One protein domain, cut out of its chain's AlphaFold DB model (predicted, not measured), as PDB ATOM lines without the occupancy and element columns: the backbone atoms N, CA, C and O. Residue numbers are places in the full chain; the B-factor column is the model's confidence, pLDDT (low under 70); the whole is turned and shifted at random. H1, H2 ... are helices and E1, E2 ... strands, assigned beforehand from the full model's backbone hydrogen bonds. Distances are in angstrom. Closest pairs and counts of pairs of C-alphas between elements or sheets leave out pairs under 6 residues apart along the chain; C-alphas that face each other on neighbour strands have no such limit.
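AT A GLANCE: This is residues 572 to 581 and 588 to 703 of the 740 residues of an uncharacterized protein of Albugo candida (UniProt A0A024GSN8). With little regular structure, a small, strongly twisted sheet, E1 E2 E6 E5, mixed, has the hairpin E3 and E4 by its E5 edge and H3 close to both. The printed part has 126 residues, E1 H1 E2 E3 E4 H2 E5 H3 E6 in order; the class is mixed, with 49 residues in named elements. It is compact, radius of gyration of the C-alphas 13.8 A, spanning 39 by 39 by 25 A.

IN THESE COORDINATES: Find C-alpha 572 at (164.347, 49.966, 158.947), where E1 runs to 574. Next come H1, 606 to 609; E2, 617 to 622, 16.8 A; E3, 632 to 636; E4, 639 to 644; H2, 655 to 658; E5, 667 to 671; H3, 681 to 690, 14.6 A; and E6, 695 to 700, ending at (175.950, 43.524, 160.647).

HOW THE PARTS SIT: Look for N 572 and O 619, 3.1 A, between parallel E1 and E2. Antiparallel pairs show N 620 and O 697, 2.8 A, in E2 and E6; N 669 and O 698, 2.8 A, in E5 and E6; N 634 and O 641, 2.9 A, in hairpin E3 and E4. The closest C-alphas of E4 and E5, Thr 641 and Ser 667, are 4.3 A apart; those of E3 and H3, Ala 634 and Val 681, 6.2 A. H2 is only just over E1, with 3 of its 4 C-alphas, height over the sheet 7.9 A; H1 and H3 only graze the sheet. In H3 every O i to N i+4 pair is within hydrogen-bond range; H1 and H2 are too short for one.

THE WHOLE: The farthest C-alphas, Ala 607 and Ser 650, are 41.1 A apart. Residues 582 to 587 are cut out, a gap of 17.2 A between C-alphas 581 and 588. Of the links printed whole, none is long. Expect pLDDT under 70 in 36 residues, among them 588 to 603.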
ATOM      1  N   ILE A 572     164.911  50.228 160.272       73.38
ATOM      2  CA  ILE A 572     164.347  49.966 158.947       73.38
ATOM      3  C   ILE A 572     163.049  49.190 159.146       73.38
ATOM      4  O   ILE A 572     163.079  48.013 159.494       73.38
ATOM      5  N   GLN A 573     161.912  49.850 158.939       73.12
ATOM      6  CA  GLN A 573     160.618  49.176 158.904       73.12
ATOM      7  C   GLN A 573     160.416  48.506 157.549       73.12
ATOM      8  O   GLN A 573     160.439  49.165 156.507       73.12
ATOM      9  N   VAL A 574     160.192  47.197 157.571       69.94
ATOM     10  CA  VAL A 574     159.782  46.445 156.387       69.94
ATOM     11  C   VAL A 574     158.258  46.523 156.288       69.94
ATOM     12  O   VAL A 574     157.562  45.969 157.135       69.94
ATOM     13  N   LYS A 575     157.722  47.234 155.285       62.25
ATOM     14  CA  LYS A 575     156.264  47.317 155.073       62.25
ATOM     15  C   LYS A 575     155.682  45.916 154.833       62.25
ATOM     16  O   LYS A 575     156.303  45.111 154.139       62.25
ATOM     17  N   GLY A 576     154.535  45.627 155.452       54.88
ATOM     18  CA  GLY A 576     153.783  44.384 155.262       54.88
ATOM     19  C   GLY A 576     153.213  44.258 153.847       54.88
ATOM     20  O   GLY A 576     152.954  45.272 153.197       54.88
ATOM     21  N   ASP A 577     153.040  43.013 153.388       56.12
ATOM     22  CA  ASP A 577     152.368  42.678 152.126       56.12
ATOM     23  C   ASP A 577     150.938  43.234 152.157       56.12
ATOM     24  O   ASP A 577     150.112  42.776 152.948       56.12
ATOM     25  N   GLN A 578     150.631  44.217 151.306       45.59
ATOM     26  CA  GLN A 578     149.252  44.681 151.117       45.59
ATOM     27  C   GLN A 578     148.451  43.810 150.138       45.59
ATOM     28  O   GLN A 578     147.255  44.047 149.981       45.59
ATOM     29  N   ASP A 579     149.041  42.759 149.558       39.97
ATOM     30  CA  ASP A 579     148.364  41.936 148.555       39.97
ATOM     31  C   ASP A 579     148.026  40.517 149.042       39.97
ATOM     32  O   ASP A 579     148.824  39.774 149.614       39.97
ATOM     33  N   ARG A 580     146.747  40.187 148.846       47.78
ATOM     34  CA  ARG A 580     145.996  39.065 149.415       47.78
ATOM     35  C   ARG A 580     146.184  37.733 148.663       47.78
ATOM     36  O   ARG A 580     146.383  37.671 147.457       47.78
ATOM     37  N   GLU A 581     145.920  36.658 149.410       42.25
ATOM     38  CA  GLU A 581     145.136  35.462 149.028       42.25
ATOM     39  C   GLU A 581     145.658  34.361 148.076       42.25
ATOM     40  O   GLU A 581     144.968  33.346 147.986       42.25
ATOM     41  N   LYS A 588     158.050  25.905 146.568       43.66
ATOM     42  CA  LYS A 588     158.714  25.043 147.570       43.66
ATOM     43  C   LYS A 588     159.629  25.774 148.577       43.66
ATOM     44  O   LYS A 588     160.136  25.104 149.478       43.66
ATOM     45  N   PHE A 589     159.842  27.091 148.461       45.69
ATOM     46  CA  PHE A 589     160.897  27.822 149.193       45.69
ATOM     47  C   PHE A 589     160.449  29.122 149.902       45.69
ATOM     48  O   PHE A 589     161.250  30.038 150.054       45.69
ATOM     49  N   HIS A 590     159.207  29.214 150.387       52.44
ATOM     50  CA  HIS A 590     158.802  30.323 151.266       52.44
ATOM     51  C   HIS A 590     159.126  30.016 152.739       52.44
ATOM     52  O   HIS A 590     158.832  28.926 153.233       52.44
ATOM     53  N   GLN A 591     159.728  30.978 153.448       58.94
ATOM     54  CA  GLN A 591     159.892  30.930 154.905       58.94
ATOM     55  C   GLN A 591     158.749  31.706 155.566       58.94
ATOM     56  O   GLN A 591     158.872  32.904 155.821       58.94
ATOM     57  N   ASP A 592     157.640  31.014 155.834       61.31
ATOM     58  CA  ASP A 592     156.567  31.539 156.685       61.31
ATOM     59  C   ASP A 592     157.137  31.825 158.085       61.31
ATOM     60  O   ASP A 592     157.909  31.021 158.624       61.31
ATOM     61  N   ILE A 593     156.815  32.979 158.659       65.94
ATOM     62  CA  ILE A 593     157.197  33.375 160.012       65.94
ATOM     63  C   ILE A 593     155.985  33.650 160.908       65.94
ATOM     64  O   ILE A 593     156.114  34.398 161.875       65.94
ATOM     65  N   THR A 594     154.825  33.053 160.612       66.56
ATOM     66  CA  THR A 594     153.596  33.205 161.403       66.56
ATOM     67  C   THR A 594     153.916  33.132 162.906       66.56
ATOM     68  O   THR A 594     154.465  32.122 163.364       66.56
ATOM     69  N   PRO A 595     153.668  34.222 163.662       63.00
ATOM     70  CA  PRO A 595     154.051  34.295 165.063       63.00
ATOM     71  C   PRO A 595     153.259  33.295 165.899       63.00
ATOM     72  O   PRO A 595     152.081  33.034 165.645       63.00
ATOM     73  N   VAL A 596     153.903  32.770 166.939       61.62
ATOM     74  CA  VAL A 596     153.191  32.079 168.020       61.62
ATOM     75  C   VAL A 596     152.306  33.074 168.785       61.62
ATOM     76  O   VAL A 596     152.520  34.284 168.713       61.62
ATOM     77  N   SER A 597     151.308  32.579 169.527       58.19
ATOM     78  CA  SER A 597     150.446  33.443 170.348       58.19
ATOM     79  C   SER A 597     151.288  34.346 171.260       58.19
ATOM     80  O   SER A 597     152.228  33.882 171.910       58.19
ATOM     81  N   SER A 598     150.947  35.636 171.332       59.56
ATOM     82  CA  SER A 598     151.687  36.632 172.123       59.56
ATOM     83  C   SER A 598     151.789  36.258 173.607       59.56
ATOM     84  O   SER A 598     152.786  36.580 174.248       59.56
ATOM     85  N   ALA A 599     150.812  35.511 174.134       46.41
ATOM     86  CA  ALA A 599     150.783  35.027 175.516       46.41
ATOM     87  C   ALA A 599     151.893  34.006 175.846       46.41
ATOM     88  O   ALA A 599     152.255  33.833 177.013       46.41
ATOM     89  N   ILE A 600     152.437  33.334 174.827       48.78
ATOM     90  CA  ILE A 600     153.457  32.281 174.961       48.78
ATOM     91  C   ILE A 600     154.758  32.595 174.216       48.78
ATOM     92  O   ILE A 600     155.686  31.790 174.246       48.78
ATOM     93  N   ALA A 601     154.811  33.728 173.513       59.88
ATOM     94  CA  ALA A 601     155.966  34.122 172.731       59.88
ATOM     95  C   ALA A 601     157.183  34.371 173.632       59.88
ATOM     96  O   ALA A 601     157.075  34.926 174.733       59.88
ATOM     97  N   VAL A 602     158.354  33.982 173.131       64.81
ATOM     98  CA  VAL A 602     159.643  34.271 173.748       64.81
ATOM     99  C   VAL A 602     159.798  35.786 173.819       64.81
ATOM    100  O   VAL A 602     159.751  36.483 172.803       64.81
ATOM    101  N   GLN A 603     159.952  36.283 175.043       67.31
ATOM    102  CA  GLN A 603     160.056  37.711 175.302       67.31
ATOM    103  C   GLN A 603     161.417  38.250 174.822       67.31
ATOM    104  O   GLN A 603     162.428  37.535 174.898       67.31
ATOM    105  N   PRO A 604     161.476  39.504 174.349       73.25
ATOM    106  CA  PRO A 604     162.725  40.120 173.927       73.25
ATOM    107  C   PRO A 604     163.729  40.283 175.081       73.25
ATOM    108  O   PRO A 604     163.367  40.622 176.207       73.25
ATOM    109  N   ARG A 605     165.030  40.118 174.806       70.06
ATOM    110  CA  ARG A 605     166.108  40.510 175.732       70.06
ATOM    111  C   ARG A 605     166.416  41.988 175.556       70.06
ATOM    112  O   ARG A 605     167.333  42.389 174.840       70.06
ATOM    113  N   LEU A 606     165.644  42.801 176.255       67.56
ATOM    114  CA  LEU A 606     165.655  44.259 176.137       67.56
ATOM    115  C   LEU A 606     167.019  44.886 176.420       67.56
ATOM    116  O   LEU A 606     167.375  45.868 175.777       67.56
ATOM    117  N   ALA A 607     167.818  44.299 177.319       59.12
ATOM    118  CA  ALA A 607     169.194  44.745 177.551       59.12
ATOM    119  C   ALA A 607     170.015  44.670 176.263       59.12
ATOM    120  O   ALA A 607     170.612  45.660 175.854       59.12
ATOM    121  N   ALA A 608     169.994  43.503 175.612       67.38
ATOM    122  CA  ALA A 608     170.741  43.240 174.390       67.38
ATOM    123  C   ALA A 608     170.252  44.114 173.226       67.38
ATOM    124  O   ALA A 608     171.058  44.609 172.443       67.38
ATOM    125  N   MET A 609     168.944  44.368 173.149       75.69
ATOM    126  CA  MET A 609     168.373  45.279 172.151       75.69
ATOM    127  C   MET A 609     168.802  46.734 172.369       75.69
ATOM    128  O   MET A 609     169.036  47.458 171.405       75.69
ATOM    129  N   ARG A 610     168.959  47.154 173.628       71.44
ATOM    130  CA  ARG A 610     169.385  48.510 174.007       71.44
ATOM    131  C   ARG A 610     170.899  48.721 173.942       71.44
ATOM    132  O   ARG A 610     171.351  49.842 174.173       71.44
ATOM    133  N   ILE A 611     171.691  47.684 173.649       72.00
ATOM    134  CA  ILE A 611     173.122  47.853 173.364       72.00
ATOM    135  C   ILE A 611     173.241  48.778 172.141       72.00
ATOM    136  O   ILE A 611     172.604  48.481 171.124       72.00
ATOM    137  N   PRO A 612     174.025  49.873 172.212       74.94
ATOM    138  CA  PRO A 612     174.244  50.754 171.068       74.94
ATOM    139  C   PRO A 612     174.753  49.977 169.852       74.94
ATOM    140  O   PRO A 612     175.527  49.031 170.005       74.94
ATOM    141  N   LEU A 613     174.330  50.381 168.651       80.25
ATOM    142  CA  LEU A 613     174.819  49.784 167.407       80.25
ATOM    143  C   LEU A 613     176.346  49.900 167.343       80.25
ATOM    144  O   LEU A 613     176.895  50.995 167.485       80.25
ATOM    145  N   GLN A 614     177.029  48.775 167.129       81.88
ATOM    146  CA  GLN A 614     178.464  48.798 166.859       81.88
ATOM    147  C   GLN A 614     178.734  49.276 165.424       81.88
ATOM    148  O   GLN A 614     177.823  49.444 164.610       81.88
ATOM    149  N   SER A 615     180.010  49.494 165.090       78.94
ATOM    150  CA  SER A 615     180.400  49.845 163.720       78.94
ATOM    151  C   SER A 615     179.852  48.809 162.730       78.94
ATOM    152  O   SER A 615     180.067  47.608 162.904       78.94
ATOM    153  N   ASN A 616     179.162  49.293 161.693       84.69
ATOM    154  CA  ASN A 616     178.516  48.504 160.639       84.69
ATOM    155  C   ASN A 616     177.267  47.702 161.053       84.69
ATOM    156  O   ASN A 616     176.774  46.916 160.242       84.69
ATOM    157  N   GLU A 617     176.720  47.896 162.255       89.56
ATOM    158  CA  GLU A 617     175.453  47.277 162.668       89.56
ATOM    159  C   GLU A 617     174.242  48.170 162.386       89.56
ATOM    160  O   GLU A 617     174.332  49.398 162.413       89.56
ATOM    161  N   TYR A 618     173.092  47.550 162.126       90.19
ATOM    162  CA  TYR A 618     171.814  48.234 161.951       90.19
ATOM    163  C   TYR A 618     170.634  47.330 162.340       90.19
ATOM    164  O   TYR A 618     170.720  46.105 162.239       90.19
ATOM    165  N   ASP A 619     169.525  47.941 162.766       89.75
ATOM    166  CA  ASP A 619     168.322  47.231 163.212       89.75
ATOM    167  C   ASP A 619     167.221  47.268 162.136       89.75
ATOM    168  O   ASP A 619     166.926  48.308 161.536       89.75
ATOM    169  N   VAL A 620     166.596  46.115 161.902       88.50
ATOM    170  CA  VAL A 620     165.460  45.926 160.991       88.50
ATOM    171  C   VAL A 620     164.259  45.466 161.802       88.50
ATOM    172  O   VAL A 620     164.373  44.525 162.584       88.50
ATOM    173  N   MET A 621     163.107  46.100 161.608       87.62
ATOM    174  CA  MET A 621     161.875  45.761 162.310       87.62
ATOM    175  C   MET A 621     160.831  45.179 161.359       87.62
ATOM    176  O   MET A 621     160.493  45.778 160.337       87.62
ATOM    177  N   TYR A 622     160.295  44.033 161.766       85.00
ATOM    178  CA  TYR A 622     159.164  43.343 161.164       85.00
ATOM    179  C   TYR A 622     157.971  43.444 162.122       85.00
ATOM    180  O   TYR A 622     158.058  43.006 163.274       85.00
ATOM    181  N   THR A 623     156.877  44.045 161.669       81.75
ATOM    182  CA  THR A 623     155.630  44.217 162.422       81.75
ATOM    183  C   THR A 623     154.817  42.920 162.470       81.75
ATOM    184  O   THR A 623     155.178  41.907 161.866       81.75
ATOM    185  N   ASP A 624     153.707  42.946 163.204       72.69
ATOM    186  CA  ASP A 624     152.768  41.827 163.356       72.69
ATOM    187  C   ASP A 624     152.164  41.371 162.015       72.69
ATOM    188  O   ASP A 624     151.787  40.211 161.857       72.69
ATOM    189  N   GLU A 625     152.111  42.275 161.036       70.25
ATOM    190  CA  GLU A 625     151.564  42.037 159.698       70.25
ATOM    191  C   GLU A 625     152.541  41.264 158.795       70.25
ATOM    192  O   GLU A 625     152.133  40.631 157.820       70.25
ATOM    193  N   ASN A 626     153.842  41.266 159.113       73.56
ATOM    194  CA  ASN A 626     154.845  40.571 158.313       73.56
ATOM    195  C   ASN A 626     154.809  39.058 158.583       73.56
ATOM    196  O   ASN A 626     155.411  38.555 159.535       73.56
ATOM    197  N   ARG A 627     154.153  38.307 157.693       71.00
ATOM    198  CA  ARG A 627     154.123  36.831 157.736       71.00
ATOM    199  C   ARG A 627     155.298  36.178 157.014       71.00
ATOM    200  O   ARG A 627     155.538  34.991 157.204       71.00
ATOM    201  N   ILE A 628     156.044  36.935 156.212       73.56
ATOM    202  CA  ILE A 628     157.188  36.446 155.436       73.56
ATOM    203  C   ILE A 628     158.389  37.347 155.719       73.56
ATOM    204  O   ILE A 628     158.286  38.572 155.689       73.56
ATOM    205  N   LEU A 629     159.542  36.737 156.005       76.25
ATOM    206  CA  LEU A 629     160.774  37.482 156.288       76.25
ATOM    207  C   LEU A 629     161.419  38.045 155.013       76.25
ATOM    208  O   LEU A 629     162.081  39.078 155.063       76.25
ATOM    209  N   GLY A 630     161.250  37.348 153.885       78.31
ATOM    210  CA  GLY A 630     161.835  37.725 152.598       78.31
ATOM    211  C   GLY A 630     163.354  37.552 152.540       78.31
ATOM    212  O   GLY A 630     164.005  38.273 151.799       78.31
ATOM    213  N   LEU A 631     163.938  36.633 153.320       85.38
ATOM    214  CA  LEU A 631     165.385  36.392 153.378       85.38
ATOM    215  C   LEU A 631     165.704  34.906 153.184       85.38
ATOM    216  O   LEU A 631     165.053  34.041 153.773       85.38
ATOM    217  N   LEU A 632     166.750  34.602 152.416       83.00
ATOM    218  CA  LEU A 632     167.391  33.288 152.398       83.00
ATOM    219  C   LEU A 632     168.600  33.312 153.329       83.00
ATOM    220  O   LEU A 632     169.460  34.183 153.218       83.00
ATOM    221  N   LEU A 633     168.658  32.347 154.244       86.94
ATOM    222  CA  LEU A 633     169.676  32.275 155.290       86.94
ATOM    223  C   LEU A 633     170.550  31.038 155.101       86.94
ATOM    224  O   LEU A 633     170.033  29.944 154.870       86.94
ATOM    225  N   ALA A 634     171.858  31.197 155.271       84.75
ATOM    226  CA  ALA A 634     172.816  30.097 155.343       84.75
ATOM    227  C   ALA A 634     173.836  30.344 156.457       84.75
ATOM    228  O   ALA A 634     173.819  31.387 157.109       84.75
ATOM    229  N   LYS A 635     174.713  29.367 156.697       82.69
ATOM    230  CA  LYS A 635     175.825  29.519 157.634       82.69
ATOM    231  C   LYS A 635     177.151  29.577 156.898       82.69
ATOM    232  O   LYS A 635     177.508  28.594 156.259       82.69
ATOM    233  N   PHE A 636     177.884  30.670 157.079       81.38
ATOM    234  CA  PHE A 636     179.272  30.822 156.642       81.38
ATOM    235  C   PHE A 636     180.144  31.039 157.875       81.38
ATOM    236  O   PHE A 636     179.809  31.865 158.718       81.38
ATOM    237  N   ASP A 637     181.206  30.247 158.041       76.31
ATOM    238  CA  ASP A 637     182.091  30.286 159.222       76.31
ATOM    239  C   ASP A 637     181.346  30.184 160.571       76.31
ATOM    240  O   ASP A 637     181.715  30.785 161.576       76.31
ATOM    241  N   GLY A 638     180.226  29.449 160.595       72.06
ATOM    242  CA  GLY A 638     179.354  29.333 161.771       72.06
ATOM    243  C   GLY A 638     178.456  30.548 162.041       72.06
ATOM    244  O   GLY A 638     177.594  30.474 162.920       72.06
ATOM    245  N   VAL A 639     178.587  31.621 161.260       82.62
ATOM    246  CA  VAL A 639     177.784  32.846 161.329       82.62
ATOM    247  C   VAL A 639     176.543  32.714 160.438       82.62
ATOM    248  O   VAL A 639     176.620  32.153 159.350       82.62
ATOM    249  N   LEU A 640     175.380  33.182 160.902       85.69
ATOM    250  CA  LEU A 640     174.124  33.112 160.156       85.69
ATOM    251  C   LEU A 640     174.067  34.321 159.219       85.69
ATOM    252  O   LEU A 640     174.047  35.459 159.680       85.69
ATOM    253  N   THR A 641     174.051  34.071 157.918       88.06
ATOM    254  CA  THR A 641     174.277  35.077 156.877       88.06
ATOM    255  C   THR A 641     173.143  35.071 155.862       88.06
ATOM    256  O   THR A 641     172.598  34.017 155.526       88.06
ATOM    257  N   ILE A 642     172.790  36.254 155.363       90.12
ATOM    258  CA  ILE A 642     171.821  36.436 154.281       90.12
ATOM    259  C   ILE A 642     172.499  36.059 152.966       90.12
ATOM    260  O   ILE A 642     173.473  36.687 152.568       90.12
ATOM    261  N   VAL A 643     171.993  35.040 152.280       86.88
ATOM    262  CA  VAL A 643     172.566  34.546 151.015       86.88
ATOM    263  C   VAL A 643     171.745  34.916 149.789       86.88
ATOM    264  O   VAL A 643     172.201  34.734 148.666       86.88
ATOM    265  N   GLY A 644     170.553  35.467 149.985       83.75
ATOM    266  CA  GLY A 644     169.724  35.937 148.887       83.75
ATOM    267  C   GLY A 644     168.351  36.391 149.346       83.75
ATOM    268  O   GLY A 644     168.008  36.308 150.529       83.75
ATOM    269  N   PHE A 645     167.566  36.829 148.374       84.56
ATOM    270  CA  PHE A 645     166.186  37.247 148.550       84.56
ATOM    271  C   PHE A 645     165.298  36.346 147.682       84.56
ATOM    272  O   PHE A 645     165.590  36.172 146.496       84.56
ATOM    273  N   PRO A 646     164.272  35.693 148.254       77.62
ATOM    274  CA  PRO A 646     163.293  34.984 147.448       77.62
ATOM    275  C   PRO A 646     162.488  35.990 146.606       77.62
ATOM    276  O   PRO A 646     162.358  37.151 146.981       77.62
ATOM    277  N   ARG A 647     161.943  35.530 145.478       72.94
ATOM    278  CA  ARG A 647     160.971  36.266 144.653       72.94
ATOM    279  C   ARG A 647     159.606  35.612 144.787       72.94
ATOM    280  O   ARG A 647     159.540  34.412 145.077       72.94
ATOM    281  N   ASP A 648     158.546  36.380 144.588       65.88
ATOM    282  CA  ASP A 648     157.199  35.822 144.537       65.88
ATOM    283  C   ASP A 648     156.921  35.109 143.192       65.88
ATOM    284  O   ASP A 648     157.805  34.947 142.344       65.88
ATOM    285  N   SER A 649     155.684  34.645 142.996       65.06
ATOM    286  CA  SER A 649     155.257  33.977 141.758       65.06
ATOM    287  C   SER A 649     155.259  34.870 140.517       65.06
ATOM    288  O   SER A 649     155.317  34.350 139.404       65.06
ATOM    289  N   SER A 650     155.170  36.181 140.713       68.81
ATOM    290  CA  SER A 650     155.146  37.210 139.675       68.81
ATOM    291  C   SER A 650     156.553  37.739 139.361       68.81
ATOM    292  O   SER A 650     156.743  38.426 138.361       68.81
ATOM    293  N   GLY A 651     157.553  37.361 140.168       66.94
ATOM    294  CA  GLY A 651     158.925  37.860 140.090       66.94
ATOM    295  C   GLY A 651     159.170  39.119 140.925       66.94
ATOM    296  O   GLY A 651     160.275  39.663 140.877       66.94
ATOM    297  N   ASP A 652     158.187  39.560 141.705       73.75
ATOM    298  CA  ASP A 652     158.250  40.758 142.525       73.75
ATOM    299  C   ASP A 652     159.102  40.545 143.785       73.75
ATOM    300  O   ASP A 652     159.391  39.428 144.240       73.75
ATOM    301  N   MET A 653     159.583  41.667 144.322       77.31
ATOM    302  CA  MET A 653     160.494  41.700 145.462       77.31
ATOM    303  C   MET A 653     159.709  41.720 146.777       77.31
ATOM    304  O   MET A 653     158.815  42.548 146.961       77.31
ATOM    305  N   PHE A 654     160.095  40.879 147.738       76.75
ATOM    306  CA  PHE A 654     159.542  40.963 149.093       76.75
ATOM    307  C   PHE A 654     160.094  42.171 149.852       76.75
ATOM    308  O   PHE A 654     161.204  42.639 149.590       76.75
ATOM    309  N   GLY A 655     159.363  42.624 150.876       73.88
ATOM    310  CA  GLY A 655     159.670  43.849 151.622       73.88
ATOM    311  C   GLY A 655     161.112  43.976 152.141       73.88
ATOM    312  O   GLY A 655     161.639  45.086 152.214       73.88
ATOM    313  N   ALA A 656     161.778  42.864 152.471       80.56
ATOM    314  CA  ALA A 656     163.181  42.873 152.884       80.56
ATOM    315  C   ALA A 656     164.116  43.383 151.775       80.56
ATOM    316  O   ALA A 656     164.970  44.233 152.035       80.56
ATOM    317  N   GLU A 657     163.919  42.916 150.545       81.94
ATOM    318  CA  GLU A 657     164.672  43.364 149.378       81.94
ATOM    319  C   GLU A 657     164.184  44.729 148.888       81.94
ATOM    320  O   GLU A 657     165.002  45.620 148.665       81.94
ATOM    321  N   SER A 658     162.863  44.940 148.827       78.19
ATOM    322  CA  SER A 658     162.249  46.219 148.436       78.19
ATOM    323  C   SER A 658     162.688  47.382 149.323       78.19
ATOM    324  O   SER A 658     162.679  48.532 148.891       78.19
ATOM    325  N   SER A 659     163.107  47.103 150.564       79.31
ATOM    326  CA  SER A 659     163.686  48.117 151.448       79.31
ATOM    327  C   SER A 659     164.958  48.750 150.867       79.31
ATOM    328  O   SER A 659     165.281  49.890 151.201       79.31
ATOM    329  N   GLY A 660     165.724  48.015 150.049       77.88
ATOM    330  CA  GLY A 660     167.034  48.417 149.529       77.88
ATOM    331  C   GLY A 660     168.111  48.619 150.605       77.88
ATOM    332  O   GLY A 660     169.214  49.083 150.310       77.88
ATOM    333  N   LYS A 661     167.809  48.319 151.877       80.06
ATOM    334  CA  LYS A 661     168.711  48.555 153.017       80.06
ATOM    335  C   LYS A 661     169.408  47.288 153.504       80.06
ATOM    336  O   LYS A 661     170.516  47.376 154.046       80.06
ATOM    337  N   ILE A 662     168.785  46.131 153.308       86.69
ATOM    338  CA  ILE A 662     169.349  44.819 153.626       86.69
ATOM    339  C   ILE A 662     170.160  44.347 152.417       86.69
ATOM    340  O   ILE A 662     169.668  44.432 151.296       86.69
ATOM    341  N   LYS A 663     171.402  43.889 152.614       86.06
ATOM    342  CA  LYS A 663     172.247  43.383 151.522       86.06
ATOM    343  C   LYS A 663     172.550  41.898 151.699       86.06
ATOM    344  O   LYS A 663     172.533  41.361 152.805       86.06
ATOM    345  N   ILE A 664     172.847  41.245 150.579       85.44
ATOM    346  CA  ILE A 664     173.395  39.888 150.567       85.44
ATOM    347  C   ILE A 664     174.763  39.911 151.267       85.44
ATOM    348  O   ILE A 664     175.497  40.894 151.180       85.44
ATOM    349  N   LEU A 665     175.090  38.823 151.963       86.06
ATOM    350  CA  LEU A 665     176.250  38.607 152.833       86.06
ATOM    351  C   LEU A 665     176.201  39.312 154.193       86.06
ATOM    352  O   LEU A 665     177.106  39.099 155.004       86.06
ATOM    353  N   ASP A 666     175.158  40.088 154.491       90.06
ATOM    354  CA  ASP A 666     174.985  40.649 155.829       90.06
ATOM    355  C   ASP A 666     174.733  39.533 156.850       90.06
ATOM    356  O   ASP A 666     174.042  38.544 156.587       90.06
ATOM    357  N   SER A 667     175.345  39.679 158.020       88.75
ATOM    358  CA  SER A 667     175.295  38.678 159.089       88.75
ATOM    359  C   SER A 667     174.241  39.042 160.123       88.75
ATOM    360  O   SER A 667     174.064  40.212 160.459       88.75
ATOM    361  N   PHE A 668     173.534  38.041 160.637       90.62
ATOM    362  CA  PHE A 668     172.674  38.203 161.803       90.62
ATOM    363  C   PHE A 668     173.542  38.526 163.014       90.62
ATOM    364  O   PHE A 668     174.689  38.123 163.075       90.62
ATOM    365  N   VAL A 669     173.017  39.261 163.987       86.81
ATOM    366  CA  VAL A 669     173.670  39.464 165.288       86.81
ATOM    367  C   VAL A 669     172.794  38.840 166.361       86.81
ATOM    368  O   VAL A 669     173.183  37.879 167.030       86.81
ATOM    369  N   HIS A 670     171.566  39.339 166.460       88.00
ATOM    370  CA  HIS A 670     170.524  38.804 167.322       88.00
ATOM    371  C   HIS A 670     169.144  39.113 166.740       88.00
ATOM    372  O   HIS A 670     168.998  39.953 165.851       88.00
ATOM    373  N   ALA A 671     168.137  38.417 167.250       88.00
ATOM    374  CA  ALA A 671     166.738  38.711 166.999       88.00
ATOM    375  C   ALA A 671     166.035  38.918 168.335       88.00
ATOM    376  O   ALA A 671     166.073  38.029 169.188       88.00
ATOM    377  N   ASN A 672     165.458  40.100 168.546       85.62
ATOM    378  CA  ASN A 672     164.900  40.529 169.827       85.62
ATOM    379  C   ASN A 672     165.875  40.280 170.996       85.62
ATOM    380  O   ASN A 672     165.484  39.870 172.083       85.62
ATOM    381  N   GLY A 673     167.176  40.475 170.762       76.38
ATOM    382  CA  GLY A 673     168.228  40.262 171.755       76.38
ATOM    383  C   GLY A 673     168.665  38.803 171.964       76.38
ATOM    384  O   GLY A 673     169.569  38.550 172.762       76.38
ATOM    385  N   HIS A 674     168.087  37.835 171.244       78.12
ATOM    386  CA  HIS A 674     168.503  36.428 171.274       78.12
ATOM    387  C   HIS A 674     169.520  36.120 170.172       78.12
ATOM    388  O   HIS A 674     169.278  36.370 168.992       78.12
ATOM    389  N   ILE A 675     170.668  35.550 170.546       82.06
ATOM    390  CA  ILE A 675     171.750  35.223 169.607       82.06
ATOM    391  C   ILE A 675     171.416  33.925 168.871       82.06
ATOM    392  O   ILE A 675     171.233  32.878 169.496       82.06
ATOM    393  N   LEU A 676     171.399  33.977 167.536       79.56
ATOM    394  CA  LEU A 676     170.982  32.843 166.702       79.56
ATOM    395  C   LEU A 676     172.138  32.028 166.098       79.56
ATOM    396  O   LEU A 676     171.924  30.919 165.611       79.56
ATOM    397  N   HIS A 677     173.370  32.535 166.173       74.06
ATOM    398  CA  HIS A 677     174.566  31.945 165.560       74.06
ATOM    399  C   HIS A 677     174.852  30.500 165.935       74.06
ATOM    400  O   HIS A 677     175.274  29.705 165.104       74.06
ATOM    401  N   GLN A 678     174.611  30.135 167.186       66.94
ATOM    402  CA  GLN A 678     174.887  28.790 167.683       66.94
ATOM    403  C   GLN A 678     173.944  27.728 167.100       66.94
ATOM    404  O   GLN A 678     174.282  26.548 167.055       66.94
ATOM    405  N   TYR A 679     172.785  28.127 166.580       70.62
ATOM    406  CA  TYR A 679     171.755  27.200 166.128       70.62
ATOM    407  C   TYR A 679     171.912  26.821 164.658       70.62
ATOM    408  O   TYR A 679     172.470  27.569 163.859       70.62
ATOM    409  N   SER A 680     171.422  25.645 164.258       74.81
ATOM    410  CA  SER A 680     171.290  25.337 162.828       74.81
ATOM    411  C   SER A 680     170.383  26.373 162.155       74.81
ATOM    412  O   SER A 680     169.504  26.929 162.810       74.81
ATOM    413  N   VAL A 681     170.547  26.609 160.849       75.88
ATOM    414  CA  VAL A 681     169.701  27.565 160.102       75.88
ATOM    415  C   VAL A 681     168.211  27.276 160.333       75.88
ATOM    416  O   VAL A 681     167.437  28.179 160.636       75.88
ATOM    417  N   LYS A 682     167.822  25.993 160.307       69.00
ATOM    418  CA  LYS A 682     166.447  25.554 160.586       69.00
ATOM    419  C   LYS A 682     165.973  25.954 161.991       69.00
ATOM    420  O   LYS A 682     164.855  26.437 162.135       69.00
ATOM    421  N   ARG A 683     166.806  25.761 163.020       67.38
ATOM    422  CA  ARG A 683     166.469  26.127 164.404       67.38
ATOM    423  C   ARG A 683     166.444  27.643 164.598       67.38
ATOM    424  O   ARG A 683     165.554  28.134 165.276       67.38
ATOM    425  N   ALA A 684     167.352  28.383 163.968       76.06
ATOM    426  CA  ALA A 684     167.336  29.843 163.993       76.06
ATOM    427  C   ALA A 684     166.017  30.399 163.425       76.06
ATOM    428  O   ALA A 684     165.402  31.255 164.053       76.06
ATOM    429  N   ILE A 685     165.528  29.849 162.307       79.06
ATOM    430  CA  ILE A 685     164.224  30.218 161.731       79.06
ATOM    431  C   ILE A 685     163.073  29.913 162.700       79.06
ATOM    432  O   ILE A 685     162.192  30.746 162.881       79.06
ATOM    433  N   GLN A 686     163.081  28.750 163.360       69.75
ATOM    434  CA  GLN A 686     162.065  28.420 164.371       69.75
ATOM    435  C   GLN A 686     162.086  29.409 165.542       69.75
ATOM    436  O   GLN A 686     161.036  29.887 165.958       69.75
ATOM    437  N   MET A 687     163.273  29.787 166.014       72.88
ATOM    438  CA  MET A 687     163.398  30.772 167.083       72.88
ATOM    439  C   MET A 687     162.876  32.145 166.671       72.88
ATOM    440  O   MET A 687     162.211  32.780 167.480       72.88
ATOM    441  N   LEU A 688     163.104  32.578 165.423       82.62
ATOM    442  CA  LEU A 688     162.535  33.824 164.886       82.62
ATOM    443  C   LEU A 688     160.997  33.829 164.907       82.62
ATOM    444  O   LEU A 688     160.401  34.888 165.085       82.62
ATOM    445  N   ARG A 689     160.354  32.664 164.743       76.88
ATOM    446  CA  ARG A 689     158.886  32.508 164.810       76.88
ATOM    447  C   ARG A 689     158.344  32.573 166.230       76.88
ATOM    448  O   ARG A 689     157.238  33.060 166.446       76.88
ATOM    449  N   ALA A 690     159.115  32.055 167.182       69.50
ATOM    450  CA  ALA A 690     158.736  32.006 168.585       69.50
ATOM    451  C   ALA A 690     158.902  33.360 169.298       69.50
ATOM    452  O   ALA A 690     158.414  33.507 170.413       69.50
ATOM    453  N   GLN A 691     159.582  34.339 168.691       79.62
ATOM    454  CA  GLN A 691     159.764  35.673 169.268       79.62
ATOM    455  C   GLN A 691     158.467  36.489 169.281       79.62
ATOM    456  O   GLN A 691     157.661  36.426 168.353       79.62
ATOM    457  N   GLN A 692     158.313  37.322 170.311       76.94
ATOM    458  CA  GLN A 692     157.252  38.323 170.366       76.94
ATOM    459  C   GLN A 692     157.380  39.338 169.220       76.94
ATOM    460  O   GLN A 692     158.484  39.667 168.783       76.94
ATOM    461  N   ARG A 693     156.243  39.843 168.738       81.19
ATOM    462  CA  ARG A 693     156.201  40.905 167.732       81.19
ATOM    463  C   ARG A 693     156.079  42.294 168.396       81.19
ATOM    464  O   ARG A 693     155.491  42.376 169.477       81.19
ATOM    465  N   PRO A 694     156.652  43.363 167.806       83.94
ATOM    466  CA  PRO A 694     157.417  43.374 166.558       83.94
ATOM    467  C   PRO A 694     158.769  42.656 166.699       83.94
ATOM    468  O   PRO A 694     159.412  42.678 167.747       83.94
ATOM    469  N   LEU A 695     159.193  41.986 165.630       86.50
ATOM    470  CA  LEU A 695     160.483  41.304 165.572       86.50
ATOM    471  C   LEU A 695     161.548  42.282 165.090       86.50
ATOM    472  O   LEU A 695     161.527  42.717 163.941       86.50
ATOM    473  N   ILE A 696     162.503  42.577 165.959       89.19
ATOM    474  CA  ILE A 696     163.651  43.427 165.676       89.19
ATOM    475  C   ILE A 696     164.870  42.531 165.472       89.19
ATOM    476  O   ILE A 696     165.316  41.841 166.386       89.19
ATOM    477  N   ILE A 697     165.417  42.535 164.262       91.00
ATOM    478  CA  ILE A 697     166.635  41.809 163.908       91.00
ATOM    479  C   ILE A 697     167.775  42.811 163.805       91.00
ATOM    480  O   ILE A 697     167.712  43.745 163.006       91.00
ATOM    481  N   ARG A 698     168.846  42.574 164.565       90.81
ATOM    482  CA  ARG A 698     170.107  43.287 164.382       90.81
ATOM    483  C   ARG A 698     170.951  42.567 163.348       90.81
ATOM    484  O   ARG A 698     171.237  41.377 163.503       90.81
ATOM    485  N   LEU A 699     171.357  43.294 162.316       91.56
ATOM    486  CA  LEU A 699     172.237  42.822 161.255       91.56
ATOM    487  C   LEU A 699     173.564  43.580 161.294       91.56
ATOM    488  O   LEU A 699     173.626  44.736 161.713       91.56
ATOM    489  N   LYS A 700     174.625  42.935 160.818       90.25
ATOM    490  CA  LYS A 700     175.950  43.524 160.647       90.25
ATOM    491  C   LYS A 700     176.359  43.459 159.183       90.25
ATOM    492  O   LYS A 700     176.378  42.376 158.588       90.25
ATOM    493  N   ARG A 701     176.696  44.626 158.625       89.38
ATOM    494  CA  ARG A 701     177.096  44.794 157.227       89.38
ATOM    495  C   ARG A 701     178.351  43.983 156.935       89.38
ATOM    496  O   ARG A 701     179.334  44.079 157.675       89.38
ATOM    497  N   SER A 702     178.331  43.228 155.843       84.81
ATOM    498  CA  SER A 702     179.512  42.488 155.401       84.81
ATOM    499  C   SER A 702     180.664  43.425 155.041       84.81
ATOM    500  O   SER A 702     180.493  44.370 154.270       84.81
ATOM    501  N   THR A 703     181.855  43.134 155.559       82.19
ATOM    502  CA  THR A 703     183.116  43.750 155.120       82.19
ATOM    503  C   THR A 703     183.876  42.872 154.126       82.19
ATOM    504  O   THR A 703     184.849  43.341 153.539       82.19
TER     505      THR A 703